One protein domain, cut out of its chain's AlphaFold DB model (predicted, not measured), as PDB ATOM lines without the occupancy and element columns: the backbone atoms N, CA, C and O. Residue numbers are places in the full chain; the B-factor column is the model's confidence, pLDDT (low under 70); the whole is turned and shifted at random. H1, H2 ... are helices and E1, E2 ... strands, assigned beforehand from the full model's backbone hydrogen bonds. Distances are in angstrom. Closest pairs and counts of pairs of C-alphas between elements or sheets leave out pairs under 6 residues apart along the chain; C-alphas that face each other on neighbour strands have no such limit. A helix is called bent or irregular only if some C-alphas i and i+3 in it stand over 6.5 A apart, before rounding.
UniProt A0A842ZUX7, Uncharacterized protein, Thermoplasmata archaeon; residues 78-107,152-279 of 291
ATOM      1  N   ILE A  78     126.512 191.697 155.571       89.75
ATOM      2  CA  ILE A  78     125.272 192.457 155.402       89.75
ATOM      3  C   ILE A  78     124.722 192.926 156.747       89.75
ATOM      4  O   ILE A  78     124.263 194.062 156.840       89.75
ATOM      5  N   LEU A  79     124.786 192.102 157.799       90.50
ATOM      6  CA  LEU A  79     124.338 192.506 159.129       90.50
ATOM      7  C   LEU A  79     125.133 193.716 159.625       90.50
ATOM      8  O   LEU A  79     124.541 194.705 160.052       90.50
ATOM      9  N   SER A  80     126.456 193.674 159.512       88.94
ATOM     10  CA  SER A  80     127.307 194.773 159.953       88.94
ATOM     11  C   SER A  80     127.101 196.047 159.141       88.94
ATOM     12  O   SER A  80     126.967 197.122 159.727       88.94
ATOM     13  N   VAL A  81     127.004 195.943 157.811       88.81
ATOM     14  CA  VAL A  81     126.694 197.098 156.954       88.81
ATOM     15  C   VAL A  81     125.338 197.689 157.335       88.81
ATOM     16  O   VAL A  81     125.244 198.896 157.544       88.81
ATOM     17  N   ARG A  82     124.299 196.863 157.516       91.69
ATOM     18  CA  ARG A  82     122.975 197.328 157.963       91.69
ATOM     19  C   ARG A  82     123.046 198.072 159.286       91.69
ATOM     20  O   ARG A  82     122.479 199.154 159.386       91.69
ATOM     21  N   SER A  83     123.736 197.520 160.283       91.56
ATOM     22  CA  SER A  83     123.868 198.148 161.599       91.56
ATOM     23  C   SER A  83     124.540 199.518 161.504       91.56
ATOM     24  O   SER A  83     124.027 200.487 162.058       91.56
ATOM     25  N   ILE A  84     125.642 199.625 160.755       89.88
ATOM     26  CA  ILE A  84     126.363 200.892 160.576       89.88
ATOM     27  C   ILE A  84     125.492 201.915 159.837       89.88
ATOM     28  O   ILE A  84     125.367 203.054 160.290       89.88
ATOM     29  N   GLN A  85     124.855 201.530 158.728       92.44
ATOM     30  CA  GLN A  85     124.014 202.449 157.953       92.44
ATOM     31  C   GLN A  85     122.763 202.875 158.726       92.44
ATOM     32  O   GLN A  85     122.360 204.037 158.654       92.44
ATOM     33  N   PHE A  86     122.182 201.970 159.515       93.75
ATOM     34  CA  PHE A  86     121.085 202.285 160.419       93.75
ATOM     35  C   PHE A  86     121.501 203.340 161.449       93.75
ATOM     36  O   PHE A  86     120.851 204.378 161.540       93.75
ATOM     37  N   LEU A  87     122.619 203.138 162.154       93.62
ATOM     38  CA  LEU A  87     123.136 204.104 163.130       93.62
ATOM     39  C   LEU A  87     123.431 205.469 162.495       93.62
ATOM     40  O   LEU A  87     123.029 206.500 163.039       93.62
ATOM     41  N   LYS A  88     124.053 205.485 161.307       94.19
ATOM     42  CA  LYS A  88     124.288 206.722 160.552       94.19
ATOM     43  C   LYS A  88     122.977 207.442 160.230       94.19
ATOM     44  O   LYS A  88     122.874 208.651 160.420       94.19
ATOM     45  N   ASN A  89     121.960 206.715 159.771       95.81
ATOM     46  CA  ASN A  89     120.654 207.292 159.454       95.81
ATOM     47  C   ASN A  89     119.913 207.805 160.703       95.81
ATOM     48  O   ASN A  89     119.321 208.880 160.632       95.81
ATOM     49  N   ILE A  90     119.994 207.105 161.841       95.75
ATOM     50  CA  ILE A  90     119.434 207.577 163.119       95.75
ATOM     51  C   ILE A  90     120.094 208.890 163.542       95.75
ATOM     52  O   ILE A  90     119.389 209.849 163.851       95.75
ATOM     53  N   TYR A  91     121.427 208.979 163.482       94.81
ATOM     54  CA  TYR A  91     122.138 210.224 163.784       94.81
ATOM     55  C   TYR A  91     121.667 211.377 162.887       94.81
ATOM     56  O   TYR A  91     121.397 212.476 163.375       94.81
ATOM     57  N   LEU A  92     121.521 211.135 161.578       95.06
ATOM     58  CA  LEU A  92     121.024 212.150 160.646       95.06
ATOM     59  C   LEU A  92     119.619 212.620 161.031       95.06
ATOM     60  O   LEU A  92     119.381 213.825 161.101       95.06
ATOM     61  N   GLN A  93     118.716 211.693 161.351       95.69
ATOM     62  CA  GLN A  93     117.352 212.023 161.763       95.69
ATOM     63  C   GLN A  93     117.308 212.806 163.081       95.69
ATOM     64  O   GLN A  93     116.578 213.794 163.167       95.69
ATOM     65  N   MET A  94     118.122 212.433 164.075       94.69
ATOM     66  CA  MET A  94     118.251 213.172 165.341       94.69
ATOM     67  C   MET A  94     118.733 214.615 165.130       94.69
ATOM     68  O   MET A  94     118.382 215.501 165.903       94.69
ATOM     69  N   ASN A  95     119.473 214.865 164.048       93.00
ATOM     70  CA  ASN A  95     119.943 216.187 163.636       93.00
ATOM     71  C   ASN A  95     119.044 216.848 162.571       93.00
ATOM     72  O   ASN A  95     119.493 217.722 161.827       93.00
ATOM     73  N   ALA A  96     117.773 216.433 162.474       93.38
ATOM     74  CA  ALA A  96     116.779 216.947 161.524       93.38
ATOM     75  C   ALA A  96     117.203 216.847 160.041       93.38
ATOM     76  O   ALA A  96     116.750 217.612 159.185       93.38
ATOM     77  N   GLN A  97     118.062 215.880 159.713       92.94
ATOM     78  CA  GLN A  97     118.464 215.570 158.350       92.94
ATOM     79  C   GLN A  97     117.764 214.307 157.842       92.94
ATOM     80  O   GLN A  97     117.592 213.320 158.549       92.94
ATOM     81  N   GLN A  98     117.393 214.326 156.562       93.12
ATOM     82  CA  GLN A  98     116.896 213.131 155.878       93.12
ATOM     83  C   GLN A  98     117.985 212.048 155.792       93.12
ATOM     84  O   GLN A  98     119.135 212.404 155.500       93.12
ATOM     85  N   PRO A  99     117.633 210.761 155.976       95.19
ATOM     86  CA  PRO A  99     118.560 209.648 155.814       95.19
ATOM     87  C   PRO A  99     119.095 209.602 154.381       95.19
ATOM     88  O   PRO A  99     118.370 209.878 153.424       95.19
ATOM     89  N   ILE A 100     120.373 209.259 154.229       95.88
ATOM     90  CA  ILE A 100     121.026 209.185 152.912       95.88
ATOM     91  C   ILE A 100     121.648 207.825 152.625       95.88
ATOM     92  O   ILE A 100     122.006 207.578 151.476       95.88
ATOM     93  N   PHE A 101     121.766 206.949 153.623       94.81
ATOM     94  CA  PHE A 101     122.395 205.641 153.477       94.81
ATOM     95  C   PHE A 101     121.367 204.552 153.230       94.81
ATOM     96  O   PHE A 101     120.291 204.565 153.834       94.81
ATOM     97  N   GLU A 102     121.691 203.632 152.330       92.81
ATOM     98  CA  GLU A 102     120.809 202.513 152.011       92.81
ATOM     99  C   GLU A 102     120.950 201.381 153.025       92.81
ATOM    100  O   GLU A 102     122.029 201.157 153.580       92.81
ATOM    101  N   ILE A 103     119.860 200.648 153.239       92.25
ATOM    102  CA  ILE A 103     119.843 199.442 154.064       92.25
ATOM    103  C   ILE A 103     119.520 198.269 153.141       92.25
ATOM    104  O   ILE A 103     118.385 198.100 152.711       92.25
ATOM    105  N   TYR A 104     120.527 197.456 152.833       90.31
ATOM    106  CA  TYR A 104     120.373 196.320 151.923       90.31
ATOM    107  C   TYR A 104     119.384 195.282 152.441       90.31
ATOM    108  O   TYR A 104     119.429 194.947 153.620       90.31
ATOM    109  N   GLU A 105     118.567 194.690 151.571       89.38
ATOM    110  CA  GLU A 105     117.653 193.585 151.907       89.38
ATOM    111  C   GLU A 105     118.299 192.204 151.736       89.38
ATOM    112  O   GLU A 105     118.020 191.280 152.506       89.38
ATOM    113  N   THR A 106     119.227 192.070 150.790       92.06
ATOM    114  CA  THR A 106     119.909 190.803 150.511       92.06
ATOM    115  C   THR A 106     121.409 190.997 150.295       92.06
ATOM    116  O   THR A 106     121.873 192.080 149.932       92.06
ATOM    117  N   THR A 107     122.196 189.939 150.532       92.62
ATOM    118  CA  THR A 107     123.642 189.961 150.249       92.62
ATOM    119  C   THR A 107     123.901 190.143 148.754       92.62
ATOM    120  O   THR A 107     124.877 190.784 148.374       92.62
ATOM    121  N   LYS A 152     149.708 198.503 148.638       89.69
ATOM    122  CA  LYS A 152     149.277 198.652 150.037       89.69
ATOM    123  C   LYS A 152     148.260 199.788 150.194       89.69
ATOM    124  O   LYS A 152     148.379 200.781 149.477       89.69
ATOM    125  N   PRO A 153     147.284 199.676 151.111       90.12
ATOM    126  CA  PRO A 153     146.389 200.779 151.444       90.12
ATOM    127  C   PRO A 153     147.127 201.922 152.149       90.12
ATOM    128  O   PRO A 153     148.155 201.692 152.790       90.12
ATOM    129  N   PHE A 154     146.580 203.139 152.079       89.75
ATOM    130  CA  PHE A 154     147.123 204.313 152.771       89.75
ATOM    131  C   PHE A 154     147.269 204.098 154.280       89.75
ATOM    132  O   PHE A 154     148.247 204.561 154.859       89.75
ATOM    133  N   SER A 155     146.350 203.347 154.895       87.88
ATOM    134  CA  SER A 155     146.362 203.037 156.333       87.88
ATOM    135  C   SER A 155     147.631 202.322 156.813       87.88
ATOM    136  O   SER A 155     147.966 202.397 157.991       87.88
ATOM    137  N   MET A 156     148.372 201.657 155.918       89.25
ATOM    138  CA  MET A 156     149.621 200.959 156.253       89.25
ATOM    139  C   MET A 156     150.869 201.852 156.229       89.25
ATOM    140  O   MET A 156     151.963 201.362 156.516       89.25
ATOM    141  N   PHE A 157     150.746 203.126 155.858       87.50
ATOM    142  CA  PHE A 157     151.871 204.058 155.813       87.50
ATOM    143  C   PHE A 157     151.822 205.008 157.010       87.50
ATOM    144  O   PHE A 157     150.805 205.641 157.257       87.50
ATOM    145  N   GLU A 158     152.938 205.168 157.723       85.25
ATOM    146  CA  GLU A 158     153.031 206.129 158.840       85.25
ATOM    147  C   GLU A 158     152.999 207.588 158.370       85.25
ATOM    148  O   GLU A 158     152.600 208.488 159.105       85.25
ATOM    149  N   LYS A 159     153.464 207.840 157.144       85.25
ATOM    150  CA  LYS A 159     153.517 209.170 156.540       85.25
ATOM    151  C   LYS A 159     153.000 209.108 155.120       85.25
ATOM    152  O   LYS A 159     153.344 208.204 154.360       85.25
ATOM    153  N   VAL A 160     152.230 210.125 154.766       86.88
ATOM    154  CA  VAL A 160     151.620 210.277 153.450       86.88
ATOM    155  C   VAL A 160     152.093 211.580 152.823       86.88
ATOM    156  O   VAL A 160     152.048 212.627 153.470       86.88
ATOM    157  N   ASP A 161     152.537 211.523 151.565       90.56
ATOM    158  CA  ASP A 161     152.930 212.715 150.813       90.56
ATOM    159  C   ASP A 161     151.686 213.591 150.540       90.56
ATOM    160  O   ASP A 161     150.717 213.107 149.943       90.56
ATOM    161  N   PRO A 162     151.690 214.887 150.912       91.06
ATOM    162  CA  PRO A 162     150.611 215.818 150.582       91.06
ATOM    163  C   PRO A 162     150.211 215.834 149.101       91.06
ATOM    164  O   PRO A 162     149.045 216.069 148.786       91.06
ATOM    165  N   LYS A 163     151.143 215.563 148.175       93.31
ATOM    166  CA  LYS A 163     150.837 215.463 146.737       93.31
ATOM    167  C   LYS A 163     149.929 214.283 146.418       93.31
ATOM    168  O   LYS A 163     149.095 214.379 145.522       93.31
ATOM    169  N   GLN A 164     150.084 213.179 147.142       94.12
ATOM    170  CA  GLN A 164     149.212 212.029 146.979       94.12
ATOM    171  C   GLN A 164     147.802 212.352 147.477       94.12
ATOM    172  O   GLN A 164     146.842 212.050 146.778       94.12
ATOM    173  N   ILE A 165     147.678 213.041 148.616       95.12
ATOM    174  CA  ILE A 165     146.388 213.513 149.148       95.12
ATOM    175  C   ILE A 165     145.709 214.442 148.140       95.12
ATOM    176  O   ILE A 165     144.549 214.229 147.793       95.12
ATOM    177  N   ASP A 166     146.436 215.430 147.611       96.69
ATOM    178  CA  ASP A 166     145.935 216.347 146.582       96.69
ATOM    179  C   ASP A 166     145.402 215.594 145.348       96.69
ATOM    180  O   ASP A 166     144.309 215.892 144.860       96.69
ATOM    181  N   LEU A 167     146.108 214.543 144.915       95.88
ATOM    182  CA  LEU A 167     145.669 213.671 143.826       95.88
ATOM    183  C   LEU A 167     144.377 212.904 144.160       95.88
ATOM    184  O   LEU A 167     143.498 212.805 143.302       95.88
ATOM    185  N   VAL A 168     144.213 212.398 145.388       95.06
ATOM    186  CA  VAL A 168     142.958 211.735 145.795       95.06
ATOM    187  C   VAL A 168     141.790 212.729 145.808       95.06
ATOM    188  O   VAL A 168     140.699 212.401 145.335       95.06
ATOM    189  N   PHE A 169     142.006 213.967 146.262       97.19
ATOM    190  CA  PHE A 169     140.992 215.025 146.175       97.19
ATOM    191  C   PHE A 169     140.596 215.324 144.724       97.19
ATOM    192  O   PHE A 169     139.405 215.477 144.435       97.19
ATOM    193  N   ASN A 170     141.561 215.348 143.801       96.62
ATOM    194  CA  ASN A 170     141.274 215.479 142.375       96.62
ATOM    195  C   ASN A 170     140.408 214.318 141.857       96.62
ATOM    196  O   ASN A 170     139.402 214.545 141.185       96.62
ATOM    197  N   TYR A 171     140.737 213.073 142.214       95.81
ATOM    198  CA  TYR A 171     139.939 211.907 141.819       95.81
ATOM    199  C   TYR A 171     138.517 211.960 142.370       95.81
ATOM    200  O   TYR A 171     137.566 211.716 141.624       95.81
ATOM    201  N   LEU A 172     138.341 212.361 143.630       95.75
ATOM    202  CA  LEU A 172     137.008 212.542 144.195       95.75
ATOM    203  C   LEU A 172     136.222 213.624 143.447       95.75
ATOM    204  O   LEU A 172     135.051 213.438 143.109       95.75
ATOM    205  N   LYS A 173     136.875 214.740 143.118       96.62
ATOM    206  CA  LYS A 173     136.264 215.819 142.344       96.62
ATOM    207  C   LYS A 173     135.813 215.346 140.963       96.62
ATOM    208  O   LYS A 173     134.710 215.701 140.531       96.62
ATOM    209  N   MET A 174     136.633 214.541 140.288       95.62
ATOM    210  CA  MET A 174     136.299 213.911 139.008       95.62
ATOM    211  C   MET A 174     135.117 212.943 139.143       95.62
ATOM    212  O   MET A 174     134.219 212.967 138.298       95.62
ATOM    213  N   ALA A 175     135.077 212.138 140.209       94.56
ATOM    214  CA  ALA A 175     133.968 211.226 140.488       94.56
ATOM    215  C   ALA A 175     132.658 212.005 140.663       94.56
ATOM    216  O   ALA A 175     131.667 211.733 139.981       94.56
ATOM    217  N   HIS A 176     132.683 213.065 141.477       96.12
ATOM    218  CA  HIS A 176     131.530 213.933 141.715       96.12
ATOM    219  C   HIS A 176     131.030 214.620 140.440       96.12
ATOM    220  O   HIS A 176     129.819 214.697 140.233       96.12
ATOM    221  N   HIS A 177     131.925 215.050 139.538       95.56
ATOM    222  CA  HIS A 177     131.536 215.591 138.222       95.56
ATOM    223  C   HIS A 177     130.758 214.580 137.378       95.56
ATOM    224  O   HIS A 177     129.863 214.953 136.620       95.56
ATOM    225  N   LYS A 178     131.069 213.294 137.539       95.06
ATOM    226  CA  LYS A 178     130.412 212.181 136.848       95.06
ATOM    227  C   LYS A 178     129.228 211.611 137.632       95.06
ATOM    228  O   LYS A 178     128.688 210.583 137.237       95.06
ATOM    229  N   LYS A 179     128.799 212.288 138.707       94.50
ATOM    230  CA  LYS A 179     127.725 211.857 139.620       94.50
ATOM    231  C   LYS A 179     127.991 210.489 140.266       94.50
ATOM    232  O   LYS A 179     127.053 209.764 140.586       94.50
ATOM    233  N   ILE A 180     129.265 210.155 140.456       94.38
ATOM    234  CA  ILE A 180     129.716 208.980 141.197       94.38
ATOM    235  C   ILE A 180     130.030 209.443 142.619       94.38
ATOM    236  O   ILE A 180     130.814 210.374 142.800       94.38
ATOM    237  N   PHE A 181     129.400 208.811 143.605       94.94
ATOM    238  CA  PHE A 181     129.579 209.117 145.024       94.94
ATOM    239  C   PHE A 181     130.015 207.847 145.743       94.94
ATOM    240  O   PHE A 181     129.354 206.820 145.604       94.94
ATOM    241  N   HIS A 182     131.123 207.911 146.471       92.56
ATOM    242  CA  HIS A 182     131.804 206.728 146.992       92.56
ATOM    243  C   HIS A 182     131.183 206.207 148.289       92.56
ATOM    244  O   HIS A 182     131.125 205.004 148.501       92.56
ATOM    245  N   GLY A 183     130.774 207.088 149.197       91.25
ATOM    246  CA  GLY A 183     130.065 206.761 150.435       91.25
ATOM    247  C   GLY A 183     130.869 206.058 151.532       91.25
ATOM    248  O   GLY A 183     130.289 205.764 152.574       91.25
ATOM    249  N   ASP A 184     132.160 205.784 151.326       90.44
ATOM    250  CA  ASP A 184     133.041 205.150 152.326       90.44
ATOM    251  C   ASP A 184     134.523 205.447 152.041       90.44
ATOM    252  O   ASP A 184     135.354 204.553 151.901       90.44
ATOM    253  N   ILE A 185     134.859 206.722 151.854       91.50
ATOM    254  CA  ILE A 185     136.244 207.128 151.592       91.50
ATOM    255  C   ILE A 185     137.018 207.070 152.903       91.50
ATOM    256  O   ILE A 185     136.669 207.783 153.842       91.50
ATOM    257  N   LYS A 186     138.062 206.241 152.943       91.94
ATOM    258  CA  LYS A 186     138.974 206.085 154.081       91.94
ATOM    259  C   LYS A 186     140.344 205.571 153.632       91.94
ATOM    260  O   LYS A 186     140.424 205.003 152.540       91.94
ATOM    261  N   PRO A 187     141.405 205.717 154.445       91.50
ATOM    262  CA  PRO A 187     142.753 205.274 154.079       91.50
ATOM    263  C   PRO A 187     142.841 203.790 153.677       91.50
ATOM    264  O   PRO A 187     143.582 203.452 152.757       91.50
ATOM    265  N   ASP A 188     142.049 202.904 154.288       89.00
ATOM    266  CA  ASP A 188     141.993 201.477 153.919       89.00
ATOM    267  C   ASP A 188     141.432 201.216 152.513       89.00
ATOM    268  O   ASP A 188     141.788 200.232 151.866       89.00
ATOM    269  N   ASN A 189     140.587 202.120 152.023       91.00
ATOM    270  CA  ASN A 189     139.909 202.029 150.731       91.00
ATOM    271  C   ASN A 189     140.675 202.758 149.615       91.00
ATOM    272  O   ASN A 189     140.154 202.984 148.523       91.00
ATOM    273  N   ILE A 190     141.923 203.151 149.868       91.81
ATOM    274  CA  ILE A 190     142.749 203.849 148.892       91.81
ATOM    275  C   ILE A 190     144.119 203.165 148.843       91.81
ATOM    276  O   ILE A 190     144.893 203.230 149.793       91.81
ATOM    277  N   LEU A 191     144.426 202.507 147.726       91.62
ATOM    278  CA  LEU A 191     145.679 201.782 147.523       91.62
ATOM    279  C   LEU A 191     146.739 202.644 146.845       91.62
ATOM    280  O   LEU A 191     146.447 203.367 145.892       91.62
ATOM    281  N   VAL A 192     147.987 202.486 147.274       91.25
ATOM    282  CA  VAL A 192     149.149 203.226 146.779       91.25
ATOM    283  C   VAL A 192     150.091 202.284 146.030       91.25
ATOM    284  O   VAL A 192     150.693 201.389 146.625       91.25
ATOM    285  N   GLY A 193     150.232 202.510 144.724       88.19
ATOM    286  CA  GLY A 193     151.184 201.830 143.844       88.19
ATOM    287  C   GLY A 193     151.803 202.791 142.828       88.19
ATOM    288  O   GLY A 193     152.162 203.916 143.167       88.19
ATOM    289  N   ASP A 194     151.891 202.362 141.567       86.88
ATOM    290  CA  ASP A 194     152.236 203.230 140.427       86.88
ATOM    291  C   ASP A 194     151.212 204.364 140.230       86.88
ATOM    292  O   ASP A 194     151.539 205.458 139.769       86.88
ATOM    293  N   LYS A 195     149.965 204.090 140.613       91.38
ATOM    294  CA  LYS A 195     148.858 205.036 140.725       91.38
ATOM    295  C   LYS A 195     148.213 204.891 142.098       91.38
ATOM    296  O   LYS A 195     148.491 203.954 142.847       91.38
ATOM    297  N   ILE A 196     147.319 205.823 142.409       90.94
ATOM    298  CA  ILE A 196     146.430 205.701 143.561       90.94
ATOM    299  C   ILE A 196     145.122 205.077 143.089       90.94
ATOM    300  O   ILE A 196     144.458 205.660 142.235       90.94
ATOM    301  N   TYR A 197     144.767 203.915 143.629       90.31
ATOM    302  CA  TYR A 197     143.563 203.179 143.250       90.31
ATOM    303  C   TYR A 197     142.499 203.300 144.332       90.31
ATOM    304  O   TYR A 197     142.786 203.125 145.513       90.31
ATOM    305  N   ILE A 198     141.263 203.560 143.919       86.56
ATOM    306  CA  ILE A 198     140.110 203.610 144.817       86.56
ATOM    307  C   ILE A 198     139.472 202.216 144.912       86.56
ATOM    308  O   ILE A 198     139.259 201.552 143.891       86.56
ATOM    309  N   LEU A 199     139.199 201.782 146.141       84.75
ATOM    310  CA  LEU A 199     138.636 200.488 146.511       84.75
ATOM    311  C   LEU A 199     137.336 200.644 147.281       84.75
ATOM    312  O   LEU A 199     137.192 201.571 148.067       84.75
ATOM    313  N   ASP A 200     136.495 199.615 147.167       80.38
ATOM    314  CA  ASP A 200     135.239 199.491 147.905       80.38
ATOM    315  C   ASP A 200     134.325 200.711 147.706       80.38
ATOM    316  O   ASP A 200     134.679 201.712 147.090       80.38
ATOM    317  N   ALA A 201     133.087 200.619 148.153       80.50
ATOM    318  CA  ALA A 201     132.222 201.782 148.196       80.50
ATOM    319  C   ALA A 201     131.096 201.560 149.190       80.50
ATOM    320  O   ALA A 201     130.508 200.482 149.276       80.50
ATOM    321  N   GLY A 202     130.760 202.630 149.899       83.00
ATOM    322  CA  GLY A 202     129.500 202.716 150.601       83.00
ATOM    323  C   GLY A 202     128.348 202.873 149.614       83.00
ATOM    324  O   GLY A 202     128.526 203.149 148.425       83.00
ATOM    325  N   HIS A 203     127.133 202.731 150.133       86.12
ATOM    326  CA  HIS A 203     125.934 202.894 149.332       86.12
ATOM    327  C   HIS A 203     125.022 203.954 149.914       86.12
ATOM    328  O   HIS A 203     124.627 203.920 151.083       86.12
ATOM    329  N   PHE A 204     124.678 204.902 149.056       92.62
ATOM    330  CA  PHE A 204     123.655 205.879 149.344       92.62
ATOM    331  C   PHE A 204     122.335 205.432 148.745       92.62
ATOM    332  O   PHE A 204     122.305 204.837 147.670       92.62
ATOM    333  N   ARG A 205     121.237 205.848 149.368       92.81
ATOM    334  CA  ARG A 205     119.909 205.684 148.785       92.81
ATOM    335  C   ARG A 205     119.852 206.332 147.405       92.81
ATOM    336  O   ARG A 205     120.420 207.411 147.175       92.81
ATOM    337  N   LYS A 206     119.130 205.713 146.474       87.94
ATOM    338  CA  LYS A 206     118.998 206.222 145.096       87.94
ATOM    339  C   LYS A 206     118.389 207.628 145.062       87.94
ATOM    340  O   LYS A 206     118.902 208.490 144.351       87.94
ATOM    341  N   ASP A 207     117.386 207.869 145.903       91.44
ATOM    342  CA  ASP A 207     116.650 209.132 146.051       91.44
ATOM    343  C   ASP A 207     117.401 210.220 146.842       91.44
ATOM    344  O   ASP A 207     117.016 211.391 146.795       91.44
ATOM    345  N   ALA A 208     118.490 209.879 147.541       94.69
ATOM    346  CA  ALA A 208     119.218 210.862 148.332       94.69
ATOM    347  C   ALA A 208     119.809 211.978 147.436       94.69
ATOM    348  O   ALA A 208     120.417 211.686 146.394       94.69
ATOM    349  N   PRO A 209     119.687 213.263 147.829       95.31
ATOM    350  CA  PRO A 209     120.167 214.377 147.019       95.31
ATOM    351  C   PRO A 209     121.666 214.285 146.723       95.31
ATOM    352  O   PRO A 209     122.478 214.136 147.638       95.31
ATOM    353  N   ALA A 210     122.045 214.471 145.456       95.12
ATOM    354  CA  ALA A 210     123.441 214.446 145.008       95.12
ATOM    355  C   ALA A 210     124.351 215.368 145.840       95.12
ATOM    356  O   ALA A 210     125.440 214.970 146.235       95.12
ATOM    357  N   ALA A 211     123.876 216.570 146.185       94.50
ATOM    358  CA  ALA A 211     124.632 217.517 147.004       94.50
ATOM    359  C   ALA A 211     124.952 216.983 148.415       94.50
ATOM    360  O   ALA A 211     126.023 217.277 148.944       94.50
ATOM    361  N   LYS A 212     124.060 216.179 149.011       95.44
ATOM    362  CA  LYS A 212     124.300 215.546 150.318       95.44
ATOM    363  C   LYS A 212     125.325 214.423 150.209       95.44
ATOM    364  O   LYS A 212     126.278 214.414 150.976       95.44
ATOM    365  N   LYS A 213     125.180 213.547 149.206       96.12
ATOM    366  CA  LYS A 213     126.152 212.477 148.904       96.12
ATOM    367  C   LYS A 213     127.557 213.054 148.706       96.12
ATOM    368  O   LYS A 213     128.513 212.610 149.329       96.12
ATOM    369  N   GLN A 214     127.648 214.124 147.915       96.44
ATOM    370  CA  GLN A 214     128.888 214.852 147.655       96.44
ATOM    371  C   GLN A 214     129.521 215.429 148.929       96.44
ATOM    372  O   GLN A 214     130.734 215.368 149.103       96.44
ATOM    373  N   SER A 215     128.701 216.023 149.797       96.19
ATOM    374  CA  SER A 215     129.174 216.659 151.029       96.19
ATOM    375  C   SER A 215     129.624 215.624 152.057       96.19
ATOM    376  O   SER A 215     130.623 215.853 152.731       96.19
ATOM    377  N   TYR A 216     128.944 214.476 152.130       96.62
ATOM    378  CA  TYR A 216     129.378 213.351 152.953       96.62
ATOM    379  C   TYR A 216     130.714 212.780 152.467       96.62
ATOM    380  O   TYR A 216     131.641 212.658 153.259       96.62
ATOM    381  N   ASP A 217     130.856 212.520 151.164       96.38
ATOM    382  CA  ASP A 217     132.124 212.066 150.579       96.38
ATOM    383  C   ASP A 217     133.279 213.024 150.884       96.38
ATOM    384  O   ASP A 217     134.370 212.599 151.256       96.38
ATOM    385  N   LEU A 218     133.042 214.329 150.729       97.56
ATOM    386  CA  LEU A 218     134.030 215.362 151.027       97.56
ATOM    387  C   LEU A 218     134.397 215.382 152.516       97.56
ATOM    388  O   LEU A 218     135.570 215.529 152.851       97.56
ATOM    389  N   ALA A 219     133.417 215.212 153.403       97.38
ATOM    390  CA  ALA A 219     133.659 215.112 154.834       97.38
ATOM    391  C   ALA A 219     134.507 213.873 155.168       97.38
ATOM    392  O   ALA A 219     135.500 214.000 155.879       97.38
ATOM    393  N   CYS A 220     134.189 212.709 154.591       96.25
ATOM    394  CA  CYS A 220     134.994 211.492 154.722       96.25
ATOM    395  C   CYS A 220     136.424 211.708 154.221       96.25
ATOM    396  O   CYS A 220     137.372 211.381 154.929       96.25
ATOM    397  N   MET A 221     136.590 212.317 153.045       96.25
ATOM    398  CA  MET A 221     137.898 212.610 152.455       96.25
ATOM    399  C   MET A 221     138.751 213.520 153.344       96.25
ATOM    400  O   MET A 221     139.922 213.235 153.571       96.25
ATOM    401  N   ILE A 222     138.172 214.603 153.870       97.19
ATOM    402  CA  ILE A 222     138.879 215.518 154.773       97.19
ATOM    403  C   ILE A 222     139.278 214.791 156.057       97.19
ATOM    404  O   ILE A 222     140.441 214.839 156.449       97.19
ATOM    405  N   SER A 223     138.331 214.092 156.685       96.56
ATOM    406  CA  SER A 223     138.567 213.399 157.950       96.56
ATOM    407  C   SER A 223     139.611 212.289 157.833       96.56
ATOM    408  O   SER A 223     140.414 212.113 158.744       96.56
ATOM    409  N   SER A 224     139.641 211.583 156.698       94.38
ATOM    410  CA  SER A 224     140.552 210.461 156.427       94.38
ATOM    411  C   SER A 224     142.027 210.819 156.554       94.38
ATOM    412  O   SER A 224     142.847 209.938 156.788       94.38
ATOM    413  N   PHE A 225     142.376 212.094 156.363       94.75
ATOM    414  CA  PHE A 225     143.768 212.526 156.306       94.75
ATOM    415  C   PHE A 225     144.240 213.356 157.507       94.75
ATOM    416  O   PHE A 225     145.377 213.828 157.510       94.75
ATOM    417  N   LEU A 226     143.403 213.504 158.540       94.56
ATOM    418  CA  LEU A 226     143.706 214.323 159.722       94.56
ATOM    419  C   LEU A 226     144.806 213.740 160.618       94.56
ATOM    420  O   LEU A 226     145.444 214.492 161.349       94.56
ATOM    421  N   GLU A 227     145.041 212.428 160.567       91.75
ATOM    422  CA  GLU A 227     146.143 211.783 161.299       91.75
ATOM    423  C   GLU A 227     147.487 211.902 160.567       91.75
ATOM    424  O   GLU A 227     148.544 211.776 161.182       91.75
ATOM    425  N   TYR A 228     147.466 212.191 159.261       91.75
ATOM    426  CA  TYR A 228     148.674 212.237 158.431       91.75
ATOM    427  C   TYR A 228     149.174 213.653 158.160       91.75
ATOM    428  O   TYR A 228     150.351 213.835 157.853       91.75
ATOM    429  N   GLN A 229     148.292 214.655 158.220       94.25
ATOM    430  CA  GLN A 229     148.625 216.047 157.930       94.25
ATOM    431  C   GLN A 229     147.870 217.017 158.846       94.25
ATOM    432  O   GLN A 229     146.747 216.725 159.264       94.25
ATOM    433  N   PRO A 230     148.430 218.213 159.109       95.44
ATOM    434  CA  PRO A 230     147.730 219.260 159.842       95.44
ATOM    435  C   PRO A 230     146.395 219.642 159.189       95.44
ATOM    436  O   PRO A 230     146.281 219.724 157.963       95.44
ATOM    437  N   VAL A 231     145.402 219.960 160.025       96.69
ATOM    438  CA  VAL A 231     144.039 220.331 159.604       96.69
ATOM    439  C   VAL A 231     144.044 221.448 158.556       96.69
ATOM    440  O   VAL A 231     143.307 221.390 157.576       96.69
ATOM    441  N   GLU A 232     144.894 222.456 158.741       96.50
ATOM    442  CA  GLU A 232     145.030 223.596 157.836       96.50
ATOM    443  C   GLU A 232     145.435 223.179 156.424       96.50
ATOM    444  O   GLU A 232     144.859 223.673 155.454       96.50
ATOM    445  N   GLU A 233     146.390 222.258 156.299       96.62
ATOM    446  CA  GLU A 233     146.869 221.800 154.997       96.62
ATOM    447  C   GLU A 233     145.809 220.951 154.290       96.62
ATOM    448  O   GLU A 233     145.568 221.149 153.098       96.62
ATOM    449  N   ILE A 234     145.083 220.091 155.016       97.19
ATOM    450  CA  ILE A 234     143.967 219.326 154.434       97.19
ATOM    451  C   ILE A 234     142.845 220.252 153.956       97.19
ATOM    452  O   ILE A 234     142.357 220.106 152.832       97.19
ATOM    453  N   VAL A 235     142.449 221.243 154.761       97.25
ATOM    454  CA  VAL A 235     141.414 222.211 154.363       97.25
ATOM    455  C   VAL A 235     141.870 223.030 153.155       97.25
ATOM    456  O   VAL A 235     141.086 223.249 152.231       97.25
ATOM    457  N   LYS A 236     143.139 223.444 153.116       97.12
ATOM    458  CA  LYS A 236     143.727 224.166 151.982       97.12
ATOM    459  C   LYS A 236     143.736 223.328 150.703       97.12
ATOM    460  O   LYS A 236     143.426 223.862 149.641       97.12
ATOM    461  N   ILE A 237     144.042 222.030 150.783       97.69
ATOM    462  CA  ILE A 237     143.910 221.104 149.645       97.69
ATOM    463  C   ILE A 237     142.443 221.028 149.207       97.69
ATOM    464  O   ILE A 237     142.145 221.238 148.031       97.69
ATOM    465  N   ALA A 238     141.513 220.818 150.141       97.44
ATOM    466  CA  ALA A 238     140.087 220.719 149.839       97.44
ATOM    467  C   ALA A 238     139.538 221.979 149.135       97.44
ATOM    468  O   ALA A 238     138.751 221.871 148.192       97.44
ATOM    469  N   GLN A 239     140.003 223.171 149.533       97.12
ATOM    470  CA  GLN A 239     139.630 224.462 148.938       97.12
ATOM    471  C   GLN A 239     140.052 224.626 147.472       97.12
ATOM    472  O   GLN A 239     139.421 225.399 146.752       97.12
ATOM    473  N   LYS A 240     141.066 223.892 146.995       97.81
ATOM    474  CA  LYS A 240     141.438 223.898 145.568       97.81
ATOM    475  C   LYS A 240     140.351 223.274 144.689       97.81
ATOM    476  O   LYS A 240     140.188 223.664 143.538       97.81
ATOM    477  N   TYR A 241     139.605 222.310 145.232       97.88
ATOM    478  CA  TYR A 241     138.657 221.483 144.481       97.88
ATOM    479  C   TYR A 241     137.189 221.796 144.803       97.88
ATOM    480  O   TYR A 241     136.300 221.587 143.968       97.88
ATOM    481  N   TYR A 242     136.897 222.308 145.998       97.00
ATOM    482  CA  TYR A 242     135.535 222.553 146.465       97.00
ATOM    483  C   TYR A 242     135.362 223.989 146.945       97.00
ATOM    484  O   TYR A 242     136.206 224.547 147.641       97.00
ATOM    485  N   SER A 243     134.225 224.590 146.585       94.56
ATOM    486  CA  SER A 243     133.889 225.930 147.055       94.56
ATOM    487  C   SER A 243     133.635 225.930 148.560       94.56
ATOM    488  O   SER A 243     133.248 224.917 149.149       94.56
ATOM    489  N   HIS A 244     133.764 227.105 149.173       94.19
ATOM    490  CA  HIS A 244     133.517 227.273 150.602       94.19
ATOM    491  C   HIS A 244     132.130 226.767 151.034       94.19
ATOM    492  O   HIS A 244     132.003 226.143 152.079       94.19
ATOM    493  N   ARG A 245     131.100 226.934 150.192       93.06
ATOM    494  CA  ARG A 245     129.748 226.423 150.471       93.06
ATOM    495  C   ARG A 245     129.710 224.898 150.620       93.06
ATOM    496  O   ARG A 245     129.001 224.405 151.486       93.06
ATOM    497  N   TYR A 246     130.453 224.153 149.801       94.12
ATOM    498  CA  TYR A 246     130.523 222.693 149.942       94.12
ATOM    499  C   TYR A 246     131.259 222.284 151.218       94.12
ATOM    500  O   TYR A 246     130.819 221.361 151.894       94.12
ATOM    501  N   LEU A 247     132.330 222.995 151.576       95.88
ATOM    502  CA  LEU A 247     133.071 222.758 152.819       95.88
ATOM    503  C   LEU A 247     132.201 223.014 154.058       95.88
ATOM    504  O   LEU A 247     132.218 222.221 154.995       95.88
ATOM    505  N   GLN A 248     131.385 224.072 154.034       95.81
ATOM    506  CA  GLN A 248     130.434 224.376 155.105       95.81
ATOM    507  C   GLN A 248     129.411 223.254 155.309       95.81
ATOM    508  O   GLN A 248     129.149 222.886 156.447       95.81
ATOM    509  N   VAL A 249     128.863 222.692 154.227       94.94
ATOM    510  CA  VAL A 249     127.903 221.575 154.313       94.94
ATOM    511  C   VAL A 249     128.599 220.269 154.711       94.94
ATOM    512  O   VAL A 249     128.040 219.483 155.467       94.94
ATOM    513  N   ALA A 250     129.836 220.032 154.263       96.75
ATOM    514  CA  ALA A 250     130.627 218.879 154.697       96.75
ATOM    515  C   ALA A 250     130.867 218.884 156.219       96.75
ATOM    516  O   ALA A 250     130.889 217.825 156.846       96.75
ATOM    517  N   ALA A 251     130.970 220.070 156.829       96.50
ATOM    518  CA  ALA A 251     131.136 220.221 158.272       96.50
ATOM    519  C   ALA A 251     130.002 219.572 159.089       96.50
ATOM    520  O   ALA A 251     130.233 219.169 160.227       96.50
ATOM    521  N   ASP A 252     128.801 219.443 158.519       94.81
ATOM    522  CA  ASP A 252     127.641 218.841 159.188       94.81
ATOM    523  C   ASP A 252     127.756 217.314 159.337       94.81
ATOM    524  O   ASP A 252     126.995 216.711 160.088       94.81
ATOM    525  N   TYR A 253     128.717 216.681 158.653       96.31
ATOM    526  CA  TYR A 253     128.950 215.234 158.711       96.31
ATOM    527  C   TYR A 253     130.167 214.834 159.558       96.31
ATOM    528  O   TYR A 253     130.377 213.645 159.785       96.31
ATOM    529  N   ILE A 254     130.975 215.786 160.040       96.31
ATOM    530  CA  ILE A 254     132.244 215.488 160.734       96.31
ATOM    531  C   ILE A 254     132.023 214.705 162.030       96.31
ATOM    532  O   ILE A 254     132.743 213.747 162.297       96.31
ATOM    533  N   GLU A 255     131.017 215.076 162.819       94.94
ATOM    534  CA  GLU A 255     130.699 214.363 164.058       94.94
ATOM    535  C   GLU A 255     130.153 212.956 163.777       94.94
ATOM    536  O   GLU A 255     130.604 211.998 164.400       94.94
ATOM    537  N   LEU A 256     129.288 212.800 162.766       94.88
ATOM    538  CA  LEU A 256     128.837 211.479 162.315       94.88
ATOM    539  C   LEU A 256     130.015 210.569 161.941       94.88
ATOM    540  O   LEU A 256     130.022 209.385 162.273       94.88
ATOM    541  N   ILE A 257     131.003 211.116 161.231       94.12
ATOM    542  CA  ILE A 257     132.202 210.380 160.827       94.12
ATOM    543  C   ILE A 257     133.006 209.966 162.059       94.12
ATOM    544  O   ILE A 257     133.351 208.796 162.175       94.12
ATOM    545  N   GLN A 258     133.239 210.877 163.005       92.88
ATOM    546  CA  GLN A 258     133.976 210.560 164.231       92.88
ATOM    547  C   GLN A 258     133.305 209.439 165.049       92.88
ATOM    548  O   GLN A 258     133.993 208.645 165.682       92.88
ATOM    549  N   MET A 259     131.968 209.364 165.041       87.44
ATOM    550  CA  MET A 259     131.209 208.381 165.823       87.44
ATOM    551  C   MET A 259     131.056 207.013 165.146       87.44
ATOM    552  O   MET A 259     131.004 205.993 165.829       87.44
ATOM    553  N   CYS A 260     130.883 206.983 163.823       76.19
ATOM    554  CA  CYS A 260     130.384 205.800 163.110       76.19
ATOM    555  C   CYS A 260     131.316 205.301 162.000       76.19
ATOM    556  O   CYS A 260     130.880 204.511 161.158       76.19
ATOM    557  N   SER A 261     132.556 205.786 161.942       71.44
ATOM    558  CA  SER A 261     133.533 205.359 160.942       71.44
ATOM    559  C   SER A 261     134.812 204.831 161.580       71.44
ATOM    560  O   SER A 261     135.087 205.075 162.751       71.44
ATOM    561  N   ASP A 262     135.609 204.146 160.766       79.00
ATOM    562  CA  ASP A 262     136.956 203.698 161.121       79.00
ATOM    563  C   ASP A 262     137.994 204.843 161.044       79.00
ATOM    564  O   ASP A 262     139.194 204.594 161.015       79.00
ATOM    565  N   ILE A 263     137.548 206.103 160.945       86.44
ATOM    566  CA  ILE A 263     138.407 207.288 160.877       86.44
ATOM    567  C   ILE A 263     138.516 207.897 162.273       86.44
ATOM    568  O   ILE A 263     137.511 208.294 162.869       86.44
ATOM    569  N   HIS A 264     139.745 208.028 162.768       86.62
ATOM    570  CA  HIS A 264     140.017 208.492 164.122       86.62
ATOM    571  C   HIS A 264     140.654 209.886 164.128       86.62
ATOM    572  O   HIS A 264     141.528 210.206 163.333       86.62
ATOM    573  N   PHE A 265     140.172 210.754 165.018       92.75
ATOM    574  CA  PHE A 265     140.770 212.055 165.325       92.75
ATOM    575  C   PHE A 265     140.206 212.585 166.647       92.75
ATOM    576  O   PHE A 265     139.089 212.249 167.056       92.75
ATOM    577  N   THR A 266     140.985 213.425 167.329       94.06
ATOM    578  CA  THR A 266     140.623 213.972 168.642       94.06
ATOM    579  C   THR A 266     139.515 215.023 168.546       94.06
ATOM    580  O   THR A 266     139.292 215.639 167.500       94.06
ATOM    581  N   ASP A 267     138.840 215.286 169.669       94.31
ATOM    582  CA  ASP A 267     137.863 216.375 169.754       94.31
ATOM    583  C   ASP A 267     138.487 217.751 169.502       94.31
ATOM    584  O   ASP A 267     137.845 218.612 168.902       94.31
ATOM    585  N   GLU A 268     139.746 217.957 169.888       95.69
ATOM    586  CA  GLU A 268     140.483 219.184 169.582       95.69
ATOM    587  C   GLU A 268     140.645 219.370 168.065       95.69
ATOM    588  O   GLU A 268     140.285 220.418 167.517       95.69
ATOM    589  N   THR A 269     141.087 218.319 167.364       96.25
ATOM    590  CA  THR A 269     141.196 218.302 165.899       96.25
ATOM    591  C   THR A 269     139.839 218.549 165.242       96.25
ATOM    592  O   THR A 269     139.745 219.352 164.310       96.25
ATOM    593  N   LYS A 270     138.763 217.939 165.762       96.31
ATOM    594  CA  LYS A 270     137.387 218.185 165.307       96.31
ATOM    595  C   LYS A 270     137.006 219.661 165.426       96.31
ATOM    596  O   LYS A 270     136.526 220.237 164.451       96.31
ATOM    597  N   GLN A 271     137.202 220.286 166.590       96.31
ATOM    598  CA  GLN A 271     136.818 221.689 166.797       96.31
ATOM    599  C   GLN A 271     137.589 222.628 165.868       96.31
ATOM    600  O   GLN A 271     137.000 223.514 165.241       96.31
ATOM    601  N   LYS A 272     138.892 222.385 165.715       96.88
ATOM    602  CA  LYS A 272     139.741 223.126 164.782       96.88
ATOM    603  C   LYS A 272     139.254 222.988 163.339       96.88
ATOM    604  O   LYS A 272     139.128 223.987 162.630       96.88
ATOM    605  N   LEU A 273     138.913 221.770 162.918       97.19
ATOM    606  CA  LEU A 273     138.375 221.507 161.587       97.19
ATOM    607  C   LEU A 273     137.041 222.224 161.360       97.19
ATOM    608  O   LEU A 273     136.882 222.930 160.366       97.19
ATOM    609  N   LEU A 274     136.097 222.100 162.294       97.00
ATOM    610  CA  LEU A 274     134.791 222.754 162.198       97.00
ATOM    611  C   LEU A 274     134.922 224.278 162.099       97.00
ATOM    612  O   LEU A 274     134.197 224.895 161.314       97.00
ATOM    613  N   HIS A 275     135.861 224.880 162.836       95.69
ATOM    614  CA  HIS A 275     136.155 226.311 162.748       95.69
ATOM    615  C   HIS A 275     136.602 226.721 161.335       95.69
ATOM    616  O   HIS A 275     136.084 227.691 160.777       95.69
ATOM    617  N   LEU A 276     137.518 225.959 160.730       96.12
ATOM    618  CA  LEU A 276     138.030 226.239 159.387       96.12
ATOM    619  C   LEU A 276     136.978 226.001 158.292       96.12
ATOM    620  O   LEU A 276     136.900 226.779 157.339       96.12
ATOM    621  N   LEU A 277     136.138 224.967 158.426       95.38
ATOM    622  CA  LEU A 277     135.106 224.643 157.434       95.38
ATOM    623  C   LEU A 277     133.917 225.611 157.471       95.38
ATOM    624  O   LEU A 277     133.430 226.023 156.418       95.38
ATOM    625  N   LYS A 278     133.448 225.994 158.666       90.12
ATOM    626  CA  LYS A 278     132.305 226.914 158.825       90.12
ATOM    627  C   LYS A 278     132.695 228.382 158.611       90.12
ATOM    628  O   LYS A 278     131.826 229.203 158.312       90.12
ATOM    629  N   GLY A 279     133.992 228.686 158.704       75.12
ATOM    630  CA  GLY A 279     134.536 230.038 158.686       75.12
ATOM    631  C   GLY A 279     134.218 230.794 159.979       75.12
ATOM    632  O   GLY A 279     133.312 230.437 160.736       75.12
TER     633      GLY A 279
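AT A GLANCE: This is residues 78 to 107 and 152 to 279 of the 291 residues of an uncharacterized protein of Thermoplasmata archaeon (UniProt A0A842ZUX7). A core of five helices, with H3 in the middle and H5 packed across it, has H2 and H4 on other sides of H3 and H6 folded back along H5. H1 is set off at one side, meeting this core through H5, and the small hairpin E1 and E2 is near H2. The printed part has 158 residues, with six named helices and two named strands in the order H1, H2, E1, E2, H3, H4, H5, H6; the two-stranded sheet is antiparallel and the class is mostly helix. The whole is compact, with a radius of gyration of the C-alphas of 14.9 A and spans of 40 by 36 by 30 A.

HOW THE PARTS SIT: H1, residues 78 to 94, touches H5, residues 244 to 260, at a steep tilt of 56 degrees, with residues 84 to 91 alone; the closest C-alphas, Lys 88 and Cys 260, are 6.7 A apart. H2, residues 162 to 177, H3, residues 210 to 224, and H4, residues 231 to 241, form an up and down bundle, each running against the one before. H2 and H3 only just touch, with 3 pairs of C-alphas within 8 A; the closest are His 176 and Gln 214, 6.6 A. In the hairpin of E1, residues 190 to 192, and E2, residues 196 to 198, N 191 and O 197 are within hydrogen-bond range at 2.8 A. H3 touches H5 at a steep tilt of 64 degrees, the closest C-alphas being Ser 215 and Ala 250, 4.5 A. H6, residues 267 to 278, forms a helical hairpin with H5 at a shallow tilt of 23 degrees; the closest C-alphas are Gln 248 and Lys 278, 4.9 A. H1, H2, H3 and H6 have every O i to N i+4 pair within hydrogen-bond range; H4 has 5 of 7 and H5 8 of 13.

IN THESE COORDINATES: H1 begins at C-alpha 78 (125.272, 192.457, 155.402) and is 24.0 A long. H2 measures 22.7 A, H3 21.0 A, H4 16.1 A and H6 16.2 A, and each strand 6.8 A. H5, 25.0 A, is irregular: C-alphas 252 and 255 are 7.3 A apart, with a kink of 42 degrees near residue 253. H6 ends at C-alpha 278 (132.305, 226.914, 158.825).

THE WHOLE: The C-alphas farthest apart, Ala 96 and Asp 194, are 43.5 A apart. Residues 108 to 151 are not printed; C-alphas 107 and 152 are 27.1 A apart across this cut. The links H2 to E1 and E2 to H3 are long. Mean pLDDT of the printed part is 92.8, and no printed residue is under 70.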